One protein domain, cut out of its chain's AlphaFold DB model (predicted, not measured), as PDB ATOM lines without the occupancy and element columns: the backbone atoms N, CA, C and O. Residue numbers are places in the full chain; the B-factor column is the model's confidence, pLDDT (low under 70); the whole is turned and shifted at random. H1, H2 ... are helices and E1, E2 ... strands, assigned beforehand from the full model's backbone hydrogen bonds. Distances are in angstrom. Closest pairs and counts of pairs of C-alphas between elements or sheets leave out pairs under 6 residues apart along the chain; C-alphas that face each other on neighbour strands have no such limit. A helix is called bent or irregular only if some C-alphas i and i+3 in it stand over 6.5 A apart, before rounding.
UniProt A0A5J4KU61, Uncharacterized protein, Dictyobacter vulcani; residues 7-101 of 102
ATOM      1  N   PHE A   7     372.132 218.280 285.164       87.50
ATOM      2  CA  PHE A   7     372.296 219.031 286.404       87.50
ATOM      3  C   PHE A   7     370.937 219.287 287.062       87.50
ATOM      4  O   PHE A   7     370.755 218.888 288.205       87.50
ATOM      5  N   GLU A   8     369.964 219.816 286.317       86.44
ATOM      6  CA  GLU A   8     368.600 220.034 286.823       86.44
ATOM      7  C   GLU A   8     367.954 218.738 287.312       86.44
ATOM      8  O   GLU A   8     367.403 218.710 288.405       86.44
ATOM      9  N   VAL A   9     368.077 217.637 286.560       86.06
ATOM     10  CA  VAL A   9     367.538 216.336 286.994       86.06
ATOM     11  C   VAL A   9     368.158 215.892 288.316       86.06
ATOM     12  O   VAL A   9     367.439 215.410 289.184       86.06
ATOM     13  N   LYS A  10     369.474 216.062 288.501       86.44
ATOM     14  CA  LYS A  10     370.115 215.730 289.781       86.44
ATOM     15  C   LYS A  10     369.554 216.575 290.918       86.44
ATOM     16  O   LYS A  10     369.195 216.003 291.935       86.44
ATOM     17  N   THR A  11     369.437 217.884 290.718       85.81
ATOM     18  CA  THR A  11     368.891 218.806 291.720       85.81
ATOM     19  C   THR A  11     367.444 218.465 292.085       85.81
ATOM     20  O   THR A  11     367.088 218.458 293.259       85.81
ATOM     21  N   LEU A  12     366.617 218.090 291.103       86.00
ATOM     22  CA  LEU A  12     365.238 217.643 291.331       86.00
ATOM     23  C   LEU A  12     365.142 216.301 292.084       86.00
ATOM     24  O   LEU A  12     364.091 215.997 292.641       86.00
ATOM     25  N   MET A  13     366.208 215.493 292.084       85.62
ATOM     26  CA  MET A  13     366.277 214.183 292.746       85.62
ATOM     27  C   MET A  13     366.949 214.220 294.126       85.62
ATOM     28  O   MET A  13     367.063 213.173 294.761       85.62
ATOM     29  N   GLU A  14     367.436 215.379 294.575       87.56
ATOM     30  CA  GLU A  14     368.008 215.524 295.916       87.56
ATOM     31  C   GLU A  14     366.955 215.243 297.001       87.56
ATOM     32  O   GLU A  14     365.749 215.372 296.780       87.56
ATOM     33  N   GLU A  15     367.403 214.803 298.179       82.44
ATOM     34  CA  GLU A  15     366.504 214.589 299.312       82.44
ATOM     35  C   GLU A  15     366.142 215.930 299.951       82.44
ATOM     36  O   GLU A  15     367.013 216.683 300.388       82.44
ATOM     37  N   TYR A  16     364.842 216.201 300.051       84.56
ATOM     38  CA  TYR A  16     364.309 217.391 300.704       84.56
ATOM     39  C   TYR A  16     363.472 216.987 301.919       84.56
ATOM     40  O   TYR A  16     362.653 216.070 301.852       84.56
ATOM     41  N   HIS A  17     363.666 217.688 303.037       85.69
ATOM     42  CA  HIS A  17     362.868 217.490 304.252       85.69
ATOM     43  C   HIS A  17     361.496 218.184 304.182       85.69
ATOM     44  O   HIS A  17     360.541 217.736 304.819       85.69
ATOM     45  N   ASP A  18     361.402 219.257 303.400       91.06
ATOM     46  CA  ASP A  18     360.179 220.012 303.136       91.06
ATOM     47  C   ASP A  18     359.374 219.400 301.968       91.06
ATOM     48  O   ASP A  18     359.920 218.658 301.142       91.06
ATOM     49  N   PRO A  19     358.063 219.690 301.865       93.56
ATOM     50  CA  PRO A  19     357.219 219.092 300.838       93.56
ATOM     51  C   PRO A  19     357.668 219.472 299.424       93.56
ATOM     52  O   PRO A  19     357.927 220.636 299.117       93.56
ATOM     53  N   CYS A  20     357.667 218.472 298.545       94.50
ATOM     54  CA  CYS A  20     357.917 218.620 297.119       94.50
ATOM     55  C   CYS A  20     356.655 218.272 296.328       94.50
ATOM     56  O   CYS A  20     355.946 217.317 296.645       94.50
ATOM     57  N   VAL A  21     356.383 219.040 295.278       94.94
ATOM     58  CA  VAL A  21     355.218 218.891 294.408       94.94
ATOM     59  C   VAL A  21     355.701 218.730 292.975       94.94
ATOM     60  O   VAL A  21     356.489 219.534 292.480       94.94
ATOM     61  N   SER A  22     355.204 217.688 292.314       95.06
ATOM     62  CA  SER A  22     355.376 217.459 290.880       95.06
ATOM     63  C   SER A  22     353.999 217.390 290.230       95.06
ATOM     64  O   SER A  22     353.188 216.542 290.606       95.06
ATOM     65  N   LEU A  23     353.712 218.285 289.285       95.12
ATOM     66  CA  LEU A  23     352.435 218.341 288.567       95.12
ATOM     67  C   LEU A  23     352.670 218.166 287.076       95.12
ATOM     68  O   LEU A  23     353.586 218.758 286.515       95.12
ATOM     69  N   PHE A  24     351.800 217.393 286.437       92.81
ATOM     70  CA  PHE A  24     351.854 217.127 285.006       92.81
ATOM     71  C   PHE A  24     350.455 217.290 284.420       92.81
ATOM     72  O   PHE A  24     349.481 216.787 284.989       92.81
ATOM     73  N   GLN A  25     350.338 217.981 283.291       90.25
ATOM     74  CA  GLN A  25     349.085 218.055 282.541       90.25
ATOM     75  C   GLN A  25     349.316 218.351 281.054       90.25
ATOM     76  O   GLN A  25     350.275 219.047 280.714       90.25
ATOM     77  N   PRO A  26     348.431 217.878 280.161       89.00
ATOM     78  CA  PRO A  26     348.329 218.412 278.809       89.00
ATOM     79  C   PRO A  26     347.938 219.894 278.840       89.00
ATOM     80  O   PRO A  26     347.165 220.310 279.708       89.00
ATOM     81  N   VAL A  27     348.428 220.667 277.874       87.69
ATOM     82  CA  VAL A  27     348.059 222.075 277.683       87.69
ATOM     83  C   VAL A  27     347.386 222.208 276.325       87.69
ATOM     84  O   VAL A  27     347.979 221.884 275.295       87.69
ATOM     85  N   GLU A  28     346.138 222.669 276.328       85.50
ATOM     86  CA  GLU A  28     345.383 222.944 275.102       85.50
ATOM     87  C   GLU A  28     345.793 224.298 274.528       85.50
ATOM     88  O   GLU A  28     345.876 225.268 275.277       85.50
ATOM     89  N   HIS A  29     345.977 224.387 273.207       76.62
ATOM     90  CA  HIS A  29     346.428 225.618 272.522       76.62
ATOM     91  C   HIS A  29     345.408 226.212 271.562       76.62
ATOM     92  O   HIS A  29     345.560 227.342 271.107       76.62
ATOM     93  N   VAL A  30     344.369 225.451 271.219       75.25
ATOM     94  CA  VAL A  30     343.434 225.832 270.161       75.25
ATOM     95  C   VAL A  30     342.008 225.779 270.670       75.25
ATOM     96  O   VAL A  30     341.561 224.801 271.264       75.25
ATOM     97  N   GLY A  31     341.270 226.842 270.361       75.62
ATOM     98  CA  GLY A  31     339.846 226.915 270.627       75.62
ATOM     99  C   GLY A  31     339.515 227.247 272.085       75.62
ATOM    100  O   GLY A  31     340.372 227.692 272.848       75.62
ATOM    101  N   PRO A  32     338.245 227.079 272.478       78.12
ATOM    102  CA  PRO A  32     337.756 227.486 273.795       78.12
ATOM    103  C   PRO A  32     338.374 226.692 274.959       78.12
ATOM    104  O   PRO A  32     338.298 227.139 276.103       78.12
ATOM    105  N   GLU A  33     338.999 225.548 274.674       82.00
ATOM    106  CA  GLU A  33     339.608 224.656 275.664       82.00
ATOM    107  C   GLU A  33     340.872 225.241 276.319       82.00
ATOM    108  O   GLU A  33     341.175 224.892 277.457       82.00
ATOM    109  N   THR A  34     341.554 226.203 275.681       81.62
ATOM    110  CA  THR A  34     342.722 226.914 276.255       81.62
ATOM    111  C   THR A  34     342.394 227.570 277.597       81.62
ATOM    112  O   THR A  34     343.175 227.526 278.548       81.62
ATOM    113  N   ARG A  35     341.170 228.098 277.720       82.62
ATOM    114  CA  ARG A  35     340.649 228.733 278.940       82.62
ATOM    115  C   ARG A  35     340.456 227.743 280.089       82.62
ATOM    116  O   ARG A  35     340.247 228.164 281.226       82.62
ATOM    117  N   GLN A  36     340.504 226.438 279.815       88.38
ATOM    118  CA  GLN A  36     340.407 225.403 280.838       88.38
ATOM    119  C   GLN A  36     341.761 225.014 281.434       88.38
ATOM    120  O   GLN A  36     341.770 224.424 282.512       88.38
ATOM    121  N   ASN A  37     342.898 225.353 280.815       90.88
ATOM    122  CA  ASN A  37     344.212 224.996 281.368       90.88
ATOM    123  C   ASN A  37     344.431 225.557 282.795       90.88
ATOM    124  O   ASN A  37     344.761 224.771 283.692       90.88
ATOM    125  N   PRO A  38     344.118 226.842 283.090       92.25
ATOM    126  CA  PRO A  38     344.195 227.354 284.460       92.25
ATOM    127  C   PRO A  38     343.218 226.638 285.404       92.25
ATOM    128  O   PRO A  38     343.522 226.378 286.568       92.25
ATOM    129  N   LEU A  39     342.033 226.264 284.910       92.88
ATOM    130  CA  LEU A  39     341.045 225.524 285.697       92.88
ATOM    131  C   LEU A  39     341.558 224.128 286.091       92.88
ATOM    132  O   LEU A  39     341.365 223.714 287.239       92.88
ATOM    133  N   ARG A  40     342.215 223.421 285.166       93.69
ATOM    134  CA  ARG A  40     342.831 222.107 285.407       93.69
ATOM    135  C   ARG A  40     343.938 222.218 286.457       93.69
ATOM    136  O   ARG A  40     343.883 221.484 287.447       93.69
ATOM    137  N   LEU A  41     344.838 223.203 286.335       95.00
ATOM    138  CA  LEU A  41     345.866 223.454 287.353       95.00
ATOM    139  C   LEU A  41     345.246 223.764 288.721       95.00
ATOM    140  O   LEU A  41     345.639 223.178 289.725       95.00
ATOM    141  N   ARG A  42     344.222 224.624 288.777       96.44
ATOM    142  CA  ARG A  42     343.528 224.952 290.032       96.44
ATOM    143  C   ARG A  42     342.965 223.710 290.724       96.44
ATOM    144  O   ARG A  42     343.019 223.613 291.950       96.44
ATOM    145  N   ASN A  43     342.417 222.766 289.963       96.75
ATOM    146  CA  ASN A  43     341.904 221.517 290.519       96.75
ATOM    147  C   ASN A  43     343.033 220.623 291.052       96.75
ATOM    148  O   ASN A  43     342.879 220.061 292.135       96.75
ATOM    149  N   GLN A  44     344.172 220.550 290.358       97.06
ATOM    150  CA  GLN A  44     345.358 219.845 290.856       97.06
ATOM    151  C   GLN A  44     345.893 220.476 292.150       97.06
ATOM    152  O   GLN A  44     346.149 219.760 293.114       97.06
ATOM    153  N   LEU A  45     345.981 221.810 292.226       97.31
ATOM    154  CA  LEU A  45     346.456 222.512 293.426       97.31
ATOM    155  C   LEU A  45     345.554 222.285 294.644       97.31
ATOM    156  O   LEU A  45     346.062 222.171 295.754       97.31
ATOM    157  N   ARG A  46     344.236 222.156 294.448       97.75
ATOM    158  CA  ARG A  46     343.310 221.772 295.530       97.75
ATOM    159  C   ARG A  46     343.585 220.370 296.061       97.75
ATOM    160  O   ARG A  46     343.384 220.122 297.245       97.75
ATOM    161  N   GLU A  47     343.999 219.449 295.200       97.50
ATOM    162  CA  GLU A  47     344.342 218.093 295.625       97.50
ATOM    163  C   GLU A  47     345.686 218.063 296.356       97.50
ATOM    164  O   GLU A  47     345.791 217.450 297.416       97.50
ATOM    165  N   VAL A  48     346.674 218.819 295.867       97.50
ATOM    166  CA  VAL A  48     347.936 219.036 296.588       97.50
ATOM    167  C   VAL A  48     347.671 219.630 297.970       97.50
ATOM    168  O   VAL A  48     348.222 219.151 298.956       97.50
ATOM    169  N   GLU A  49     346.798 220.634 298.067       97.38
ATOM    170  CA  GLU A  49     346.441 221.259 299.341       97.38
ATOM    171  C   GLU A  49     345.935 220.227 300.361       97.38
ATOM    172  O   GLU A  49     346.442 220.164 301.480       97.38
ATOM    173  N   LYS A  50     345.006 219.357 299.942       97.56
ATOM    174  CA  LYS A  50     344.478 218.278 300.789       97.56
ATOM    175  C   LYS A  50     345.551 217.280 301.212       97.56
ATOM    176  O   LYS A  50     345.494 216.791 302.335       97.56
ATOM    177  N   GLN A  51     346.494 216.948 300.330       96.38
ATOM    178  CA  GLN A  51     347.586 216.023 300.650       96.38
ATOM    179  C   GLN A  51     348.569 216.635 301.652       96.38
ATOM    180  O   GLN A  51     349.003 215.953 302.577       96.38
ATOM    181  N   LEU A  52     348.875 217.929 301.527       96.62
ATOM    182  CA  LEU A  52     349.728 218.641 302.485       96.62
ATOM    183  C   LEU A  52     349.087 218.702 303.875       96.62
ATOM    184  O   LEU A  52     349.787 218.542 304.872       96.62
ATOM    185  N   ASP A  53     347.764 218.862 303.945       96.50
ATOM    186  CA  ASP A  53     347.026 218.901 305.212       96.50
ATOM    187  C   ASP A  53     347.028 217.553 305.968       96.50
ATOM    188  O   ASP A  53     346.734 217.522 307.164       96.50
ATOM    189  N   GLN A  54     347.405 216.441 305.322       96.62
ATOM    190  CA  GLN A  54     347.532 215.128 305.980       96.62
ATOM    191  C   GLN A  54     348.785 215.014 306.860       96.62
ATOM    192  O   GLN A  54     348.842 214.144 307.729       96.62
ATOM    193  N   ASN A  55     349.784 215.880 306.661       95.19
ATOM    194  CA  ASN A  55     350.997 215.919 307.471       95.19
ATOM    195  C   ASN A  55     351.112 217.288 308.170       95.19
ATOM    196  O   ASN A  55     351.306 218.297 307.490       95.19
ATOM    197  N   PRO A  56     351.073 217.353 309.518       94.44
ATOM    198  CA  PRO A  56     351.160 218.615 310.252       94.44
ATOM    199  C   PRO A  56     352.394 219.452 309.904       94.44
ATOM    200  O   PRO A  56     352.305 220.675 309.865       94.44
ATOM    201  N   HIS A  57     353.533 218.813 309.620       93.75
ATOM    202  CA  HIS A  57     354.740 219.519 309.203       93.75
ATOM    203  C   HIS A  57     354.527 220.218 307.851       93.75
ATOM    204  O   HIS A  57     354.776 221.416 307.725       93.75
ATOM    205  N   PHE A  58     353.975 219.512 306.864       95.25
ATOM    206  CA  PHE A  58     353.733 220.057 305.525       95.25
ATOM    207  C   PHE A  58     352.627 221.115 305.507       95.25
ATOM    208  O   PHE A  58     352.751 222.117 304.801       95.25
ATOM    209  N   ALA A  59     351.596 220.955 306.340       95.69
ATOM    210  CA  ALA A  59     350.528 221.937 306.499       95.69
ATOM    211  C   ALA A  59     351.074 223.332 306.870       95.69
ATOM    212  O   ALA A  59     350.595 224.338 306.345       95.69
ATOM    213  N   THR A  60     352.131 223.409 307.696       96.50
ATOM    214  CA  THR A  60     352.765 224.697 308.057       96.50
ATOM    215  C   THR A  60     353.476 225.387 306.887       96.50
ATOM    216  O   THR A  60     353.606 226.610 306.886       96.50
ATOM    217  N   ARG A  61     353.901 224.626 305.872       96.25
ATOM    218  CA  ARG A  61     354.623 225.113 304.680       96.25
ATOM    219  C   ARG A  61     353.723 225.360 303.472       96.25
ATOM    220  O   ARG A  61     354.140 225.969 302.490       96.25
ATOM    221  N   LYS A  62     352.469 224.918 303.549       95.81
ATOM    222  CA  LYS A  62     351.489 224.907 302.458       95.81
ATOM    223  C   LYS A  62     351.339 226.243 301.734       95.81
ATOM    224  O   LYS A  62     351.387 226.290 300.509       95.81
ATOM    225  N   VAL A  63     351.172 227.334 302.482       96.06
ATOM    226  CA  VAL A  63     350.965 228.672 301.901       96.06
ATOM    227  C   VAL A  63     352.185 229.112 301.092       96.06
ATOM    228  O   VAL A  63     352.040 229.605 299.977       96.06
ATOM    229  N   GLU A  64     353.384 228.909 301.635       96.38
ATOM    230  CA  GLU A  64     354.646 229.263 300.983       96.38
ATOM    231  C   GLU A  64     354.895 228.423 299.724       96.38
ATOM    232  O   GLU A  64     355.308 228.949 298.687       96.38
ATOM    233  N   LEU A  65     354.569 227.130 299.790       96.38
ATOM    234  CA  LEU A  65     354.709 226.207 298.670       96.38
ATOM    235  C   LEU A  65     353.751 226.542 297.516       96.38
ATOM    236  O   LEU A  65     354.173 226.574 296.359       96.38
ATOM    237  N   LEU A  66     352.472 226.801 297.822       96.75
ATOM    238  CA  LEU A  66     351.410 226.936 296.817       96.75
ATOM    239  C   LEU A  66     351.255 228.350 296.250       96.75
ATOM    240  O   LEU A  66     350.777 228.491 295.125       96.75
ATOM    241  N   LYS A  67     351.652 229.402 296.979       96.38
ATOM    242  CA  LYS A  67     351.461 230.797 296.538       96.38
ATOM    243  C   LYS A  67     352.022 231.087 295.133       96.38
ATOM    244  O   LYS A  67     351.289 231.682 294.344       96.38
ATOM    245  N   PRO A  68     353.245 230.657 294.760       95.62
ATOM    246  CA  PRO A  68     353.751 230.870 293.403       95.62
ATOM    247  C   PRO A  68     352.902 230.175 292.328       95.62
ATOM    248  O   PRO A  68     352.671 230.739 291.264       95.62
ATOM    249  N   LEU A  69     352.381 228.981 292.624       95.50
ATOM    250  CA  LEU A  69     351.548 228.208 291.697       95.50
ATOM    251  C   LEU A  69     350.150 228.818 291.536       95.50
ATOM    252  O   LEU A  69     349.570 228.769 290.456       95.50
ATOM    253  N   LEU A  70     349.613 229.420 292.599       95.50
ATOM    254  CA  LEU A  70     348.350 230.158 292.548       95.50
ATOM    255  C   LEU A  70     348.470 231.440 291.716       95.50
ATOM    256  O   LEU A  70     347.519 231.793 291.023       95.50
ATOM    257  N   ASN A  71     349.625 232.113 291.747       94.44
ATOM    258  CA  ASN A  71     349.874 233.285 290.905       94.44
ATOM    259  C   ASN A  71     349.885 232.921 289.413       94.44
ATOM    260  O   ASN A  71     349.313 233.657 288.615       94.44
ATOM    261  N   LEU A  72     350.443 231.755 289.063       92.06
ATOM    262  CA  LEU A  72     350.480 231.234 287.691       92.06
ATOM    263  C   LEU A  72     349.085 231.067 287.069       92.06
ATOM    264  O   LEU A  72     348.915 231.173 285.860       92.06
ATOM    265  N   LEU A  73     348.051 230.832 287.885       92.12
ATOM    266  CA  LEU A  73     346.671 230.719 287.397       92.12
ATOM    267  C   LEU A  73     346.169 231.996 286.711       92.12
ATOM    268  O   LEU A  73     345.244 231.910 285.908       92.12
ATOM    269  N   ASN A  74     346.751 233.150 287.046       90.44
ATOM    270  CA  ASN A  74     346.358 234.457 286.519       90.44
ATOM    271  C   ASN A  74     347.360 235.009 285.491       90.44
ATOM    272  O   ASN A  74     347.213 236.149 285.061       90.44
ATOM    273  N   ASP A  75     348.386 234.235 285.135       90.69
ATOM    274  CA  ASP A  75     349.399 234.627 284.159       90.69
ATOM    275  C   ASP A  75     348.919 234.260 282.748       90.69
ATOM    276  O   ASP A  75     349.117 233.141 282.280       90.69
ATOM    277  N   GLU A  76     348.195 235.175 282.099       85.62
ATOM    278  CA  GLU A  76     347.648 234.940 280.756       85.62
ATOM    279  C   GLU A  76     348.747 234.656 279.726       85.62
ATOM    280  O   GLU A  76     348.570 233.768 278.893       85.62
ATOM    281  N   ASP A  77     349.883 235.351 279.817       86.12
ATOM    282  CA  ASP A  77     351.001 235.198 278.885       86.12
ATOM    283  C   ASP A  77     351.592 233.786 278.970       86.12
ATOM    284  O   ASP A  77     351.800 233.146 277.937       86.12
ATOM    285  N   PHE A  78     351.752 233.246 280.183       87.00
ATOM    286  CA  PHE A  78     352.190 231.863 280.385       87.00
ATOM    287  C   PHE A  78     351.270 230.845 279.694       87.00
ATOM    288  O   PHE A  78     351.740 229.903 279.056       87.00
ATOM    289  N   TRP A  79     349.949 231.021 279.792       86.12
ATOM    290  CA  TRP A  79     348.987 230.098 279.171       86.12
ATOM    291  C   TRP A  79     348.874 230.260 277.651       86.12
ATOM    292  O   TRP A  79     348.294 229.390 276.998       86.12
ATOM    293  N   LEU A  80     349.407 231.351 277.096       79.69
ATOM    294  CA  LEU A  80     349.512 231.590 275.657       79.69
ATOM    295  C   LEU A  80     350.814 231.030 275.056       79.69
ATOM    296  O   LEU A  80     350.921 230.942 273.828       79.69
ATOM    297  N   GLU A  81     351.794 230.630 275.877       76.25
ATOM    298  CA  GLU A  81     353.033 230.020 275.390       76.25
ATOM    299  C   GLU A  81     352.785 228.660 274.714       76.25
ATOM    300  O   GLU A  81     352.029 227.803 275.173       76.25
ATOM    301  N   SER A  82     353.462 228.442 273.584       58.62
ATOM    302  CA  SER A  82     353.258 227.272 272.728       58.62
ATOM    303  C   SER A  82     353.935 226.013 273.298       58.62
ATOM    304  O   SER A  82     355.158 225.886 273.235       58.62
ATOM    305  N   GLY A  83     353.166 225.030 273.780       69.25
ATOM    306  CA  GLY A  83     353.706 223.711 274.158       69.25
ATOM    307  C   GLY A  83     352.658 222.702 274.637       69.25
ATOM    308  O   GLY A  83     351.912 222.991 275.555       69.25
ATOM    309  N   GLN A  84     352.595 221.495 274.066       76.19
ATOM    310  CA  GLN A  84     351.487 220.527 274.231       76.19
ATOM    311  C   GLN A  84     351.261 219.999 275.664       76.19
ATOM    312  O   GLN A  84     350.249 219.356 275.946       76.19
ATOM    313  N   GLY A  85     352.191 220.239 276.581       87.38
ATOM    314  CA  GLY A  85     352.140 219.747 277.948       87.38
ATOM    315  C   GLY A  85     352.973 220.599 278.890       87.38
ATOM    316  O   GLY A  85     353.941 221.236 278.476       87.38
ATOM    317  N   LEU A  86     352.582 220.573 280.159       90.75
ATOM    318  CA  LEU A  86     353.173 221.311 281.261       90.75
ATOM    319  C   LEU A  86     353.605 220.334 282.350       90.75
ATOM    320  O   LEU A  86     352.793 219.551 282.850       90.75
ATOM    321  N   ALA A  87     354.874 220.424 282.737       92.81
ATOM    322  CA  ALA A  87     355.400 219.836 283.958       92.81
ATOM    323  C   ALA A  87     355.851 220.943 284.919       92.81
ATOM    324  O   ALA A  87     356.545 221.875 284.511       92.81
ATOM    325  N   ILE A  88     355.468 220.830 286.189       94.12
ATOM    326  CA  ILE A  88     355.833 221.755 287.264       94.12
ATOM    327  C   ILE A  88     356.534 220.968 288.362       94.12
ATOM    328  O   ILE A  88     355.978 219.982 288.844       94.12
ATOM    329  N   PHE A  89     357.692 221.446 288.805       94.62
ATOM    330  CA  PHE A  89     358.388 220.934 289.982       94.62
ATOM    331  C   PHE A  89     358.611 222.070 290.976       94.62
ATOM    332  O   PHE A  89     359.147 223.119 290.614       94.62
ATOM    333  N   ARG A  90     358.185 221.885 292.226       94.56
ATOM    334  CA  ARG A  90     358.272 222.904 293.282       94.56
ATOM    335  C   ARG A  90     358.621 222.253 294.619       94.56
ATOM    336  O   ARG A  90     357.903 221.365 295.065       94.56
ATOM    337  N   ASN A  91     359.669 222.735 295.277       93.94
ATOM    338  CA  ASN A  91     359.904 222.571 296.724       93.94
ATOM    339  C   ASN A  91     359.804 223.961 297.378       93.94
ATOM    340  O   ASN A  91     359.131 224.794 296.795       93.94
ATOM    341  N   LEU A  92     360.392 224.272 298.537       92.88
ATOM    342  CA  LEU A  92     360.359 225.655 299.064       92.88
ATOM    343  C   LEU A  92     361.403 226.589 298.433       92.88
ATOM    344  O   LEU A  92     361.164 227.793 298.325       92.88
ATOM    345  N   GLU A  93     362.489 226.054 297.893       91.06
ATOM    346  CA  GLU A  93     363.641 226.817 297.393       91.06
ATOM    347  C   GLU A  93     363.564 227.121 295.892       91.06
ATOM    348  O   GLU A  93     364.021 228.162 295.428       91.06
ATOM    349  N   GLN A  94     362.957 226.219 295.126       91.56
ATOM    350  CA  GLN A  94     363.032 226.179 293.670       91.56
ATOM    351  C   GLN A  94     361.659 225.957 293.053       91.56
ATOM    352  O   GLN A  94     360.820 225.262 293.628       91.56
ATOM    353  N   LEU A  95     361.445 226.536 291.873       93.19
ATOM    354  CA  LEU A  95     360.255 226.362 291.051       93.19
ATOM    355  C   LEU A  95     360.691 226.229 289.592       93.19
ATOM    356  O   LEU A  95     361.269 227.161 289.035       93.19
ATOM    357  N   HIS A  96     360.405 225.079 288.992       92.06
ATOM    358  CA  HIS A  96     360.749 224.765 287.613       92.06
ATOM    359  C   HIS A  96     359.493 224.452 286.805       92.06
ATOM    360  O   HIS A  96     358.603 223.735 287.268       92.06
ATOM    361  N   PHE A  97     359.470 224.953 285.573       90.12
ATOM    362  CA  PHE A  97     358.435 224.691 284.586       90.12
ATOM    363  C   PHE A  97     359.079 224.138 283.323       90.12
ATOM    364  O   PHE A  97     360.102 224.651 282.868       90.12
ATOM    365  N   TYR A  98     358.461 223.115 282.746       88.44
ATOM    366  CA  TYR A  98     358.870 222.560 281.464       88.44
ATOM    367  C   TYR A  98     357.654 222.470 280.554       88.44
ATOM    368  O   TYR A  98     356.658 221.826 280.893       88.44
ATOM    369  N   LEU A  99     357.762 223.104 279.388       85.81
ATOM    370  CA  LEU A  99     356.775 223.022 278.323       85.81
ATOM    371  C   LEU A  99     357.269 222.062 277.237       85.81
ATOM    372  O   LEU A  99     358.417 222.132 276.769       85.81
ATOM    373  N   SER A 100     356.407 221.138 276.813       77.56
ATOM    374  CA  SER A 100     356.728 220.269 275.684       77.56
ATOM    375  C   SER A 100     356.478 220.996 274.359       77.56
ATOM    376  O   SER A 100     355.371 221.049 273.836       77.56
ATOM    377  N   SER A 101     357.534 221.556 273.777       64.88
ATOM    378  CA  SER A 101     357.538 221.930 272.358       64.88
ATOM    379  C   SER A 101     357.578 220.675 271.475       64.88
ATOM    380  O   SER A 101     358.351 219.755 271.773       64.88
TER     381      SER A 101
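Overview. This is residues 7 to 101 of the 102 residues of an uncharacterized protein of Dictyobacter vulcani (UniProt A0A5J4KU61). A small antiparallel sheet of three strands, E1, E2 and E3, has a long helical hairpin, H2 and H3, over one face, with H2 nearest to E1 and both helices only grazing the sheet. Short H1 lies across the sheet from this hairpin, and short H4 lies near the end of H3. The printed part has 95 residues, with four named helices and three strands in the order H1 E1 H2 H3 H4 E2 E3; the sheet's order is E1 E2 E3, and the class is mixed. It is compact, with a radius of gyration of the C-alphas of 14.0 A, and spans 42 by 30 by 17 A.

Along the chain. E1 is residues 21 to 26, 17.1 A long, from C-alpha 21 at (355.218, 218.891, 294.408). E2 is residues 85 to 90, 16.8 A, and E3 residues 95 to 99, ending at (356.775, 223.022, 278.323). H2 is residues 31 to 52, 34.4 A; H3 is residues 56 to 72, 25.9 A. H1 is residues 7 to 12, from C-alpha 7 at (372.296, 219.031, 286.404), and H4 residues 76 to 80. H2 is only just irregular, with C-alphas 35 and 38 6.7 A apart; H3 is irregular, with C-alphas 60 and 63 7.5 A apart and a kink of 41 degrees near residue 63.

Arrangement. E1 and E2 are antiparallel at 172 degrees, with N 23 and O 88 2.9 A apart, within hydrogen-bond range. E2 and E3, a hairpin, are antiparallel at 169 degrees, with N 96 and O 89 2.8 A apart, also within range. H2 only grazes the sheet with residues 37 to 52, H3 with residues 65 to 69. H2 touches H3 with its residues 42 to 52 alone, at a shallow tilt of 14 degrees, opposite ways; the closest C-alphas, of Leu 52 and Phe 58, are 5.2 A apart. H2 and H4 only just touch, with 3 pairs of C-alphas within 8 A, the closest Asn 37 and Trp 79 at 7.3 A. H1 only grazes the sheet and is apart from H2, H3 and H4. Every O i to N i+4 pair is within range in H1 and H4, but 13 of 18 in H2 and 8 of 13 in H3.

Size, cuts and confidence. The C-alphas of Gly 31 and Pro 56, the two farthest apart, are 42.0 A apart. The printed part has no cut and no long link. Its mean pLDDT is 89.8; residues 82 to 83 and 101 are under 70.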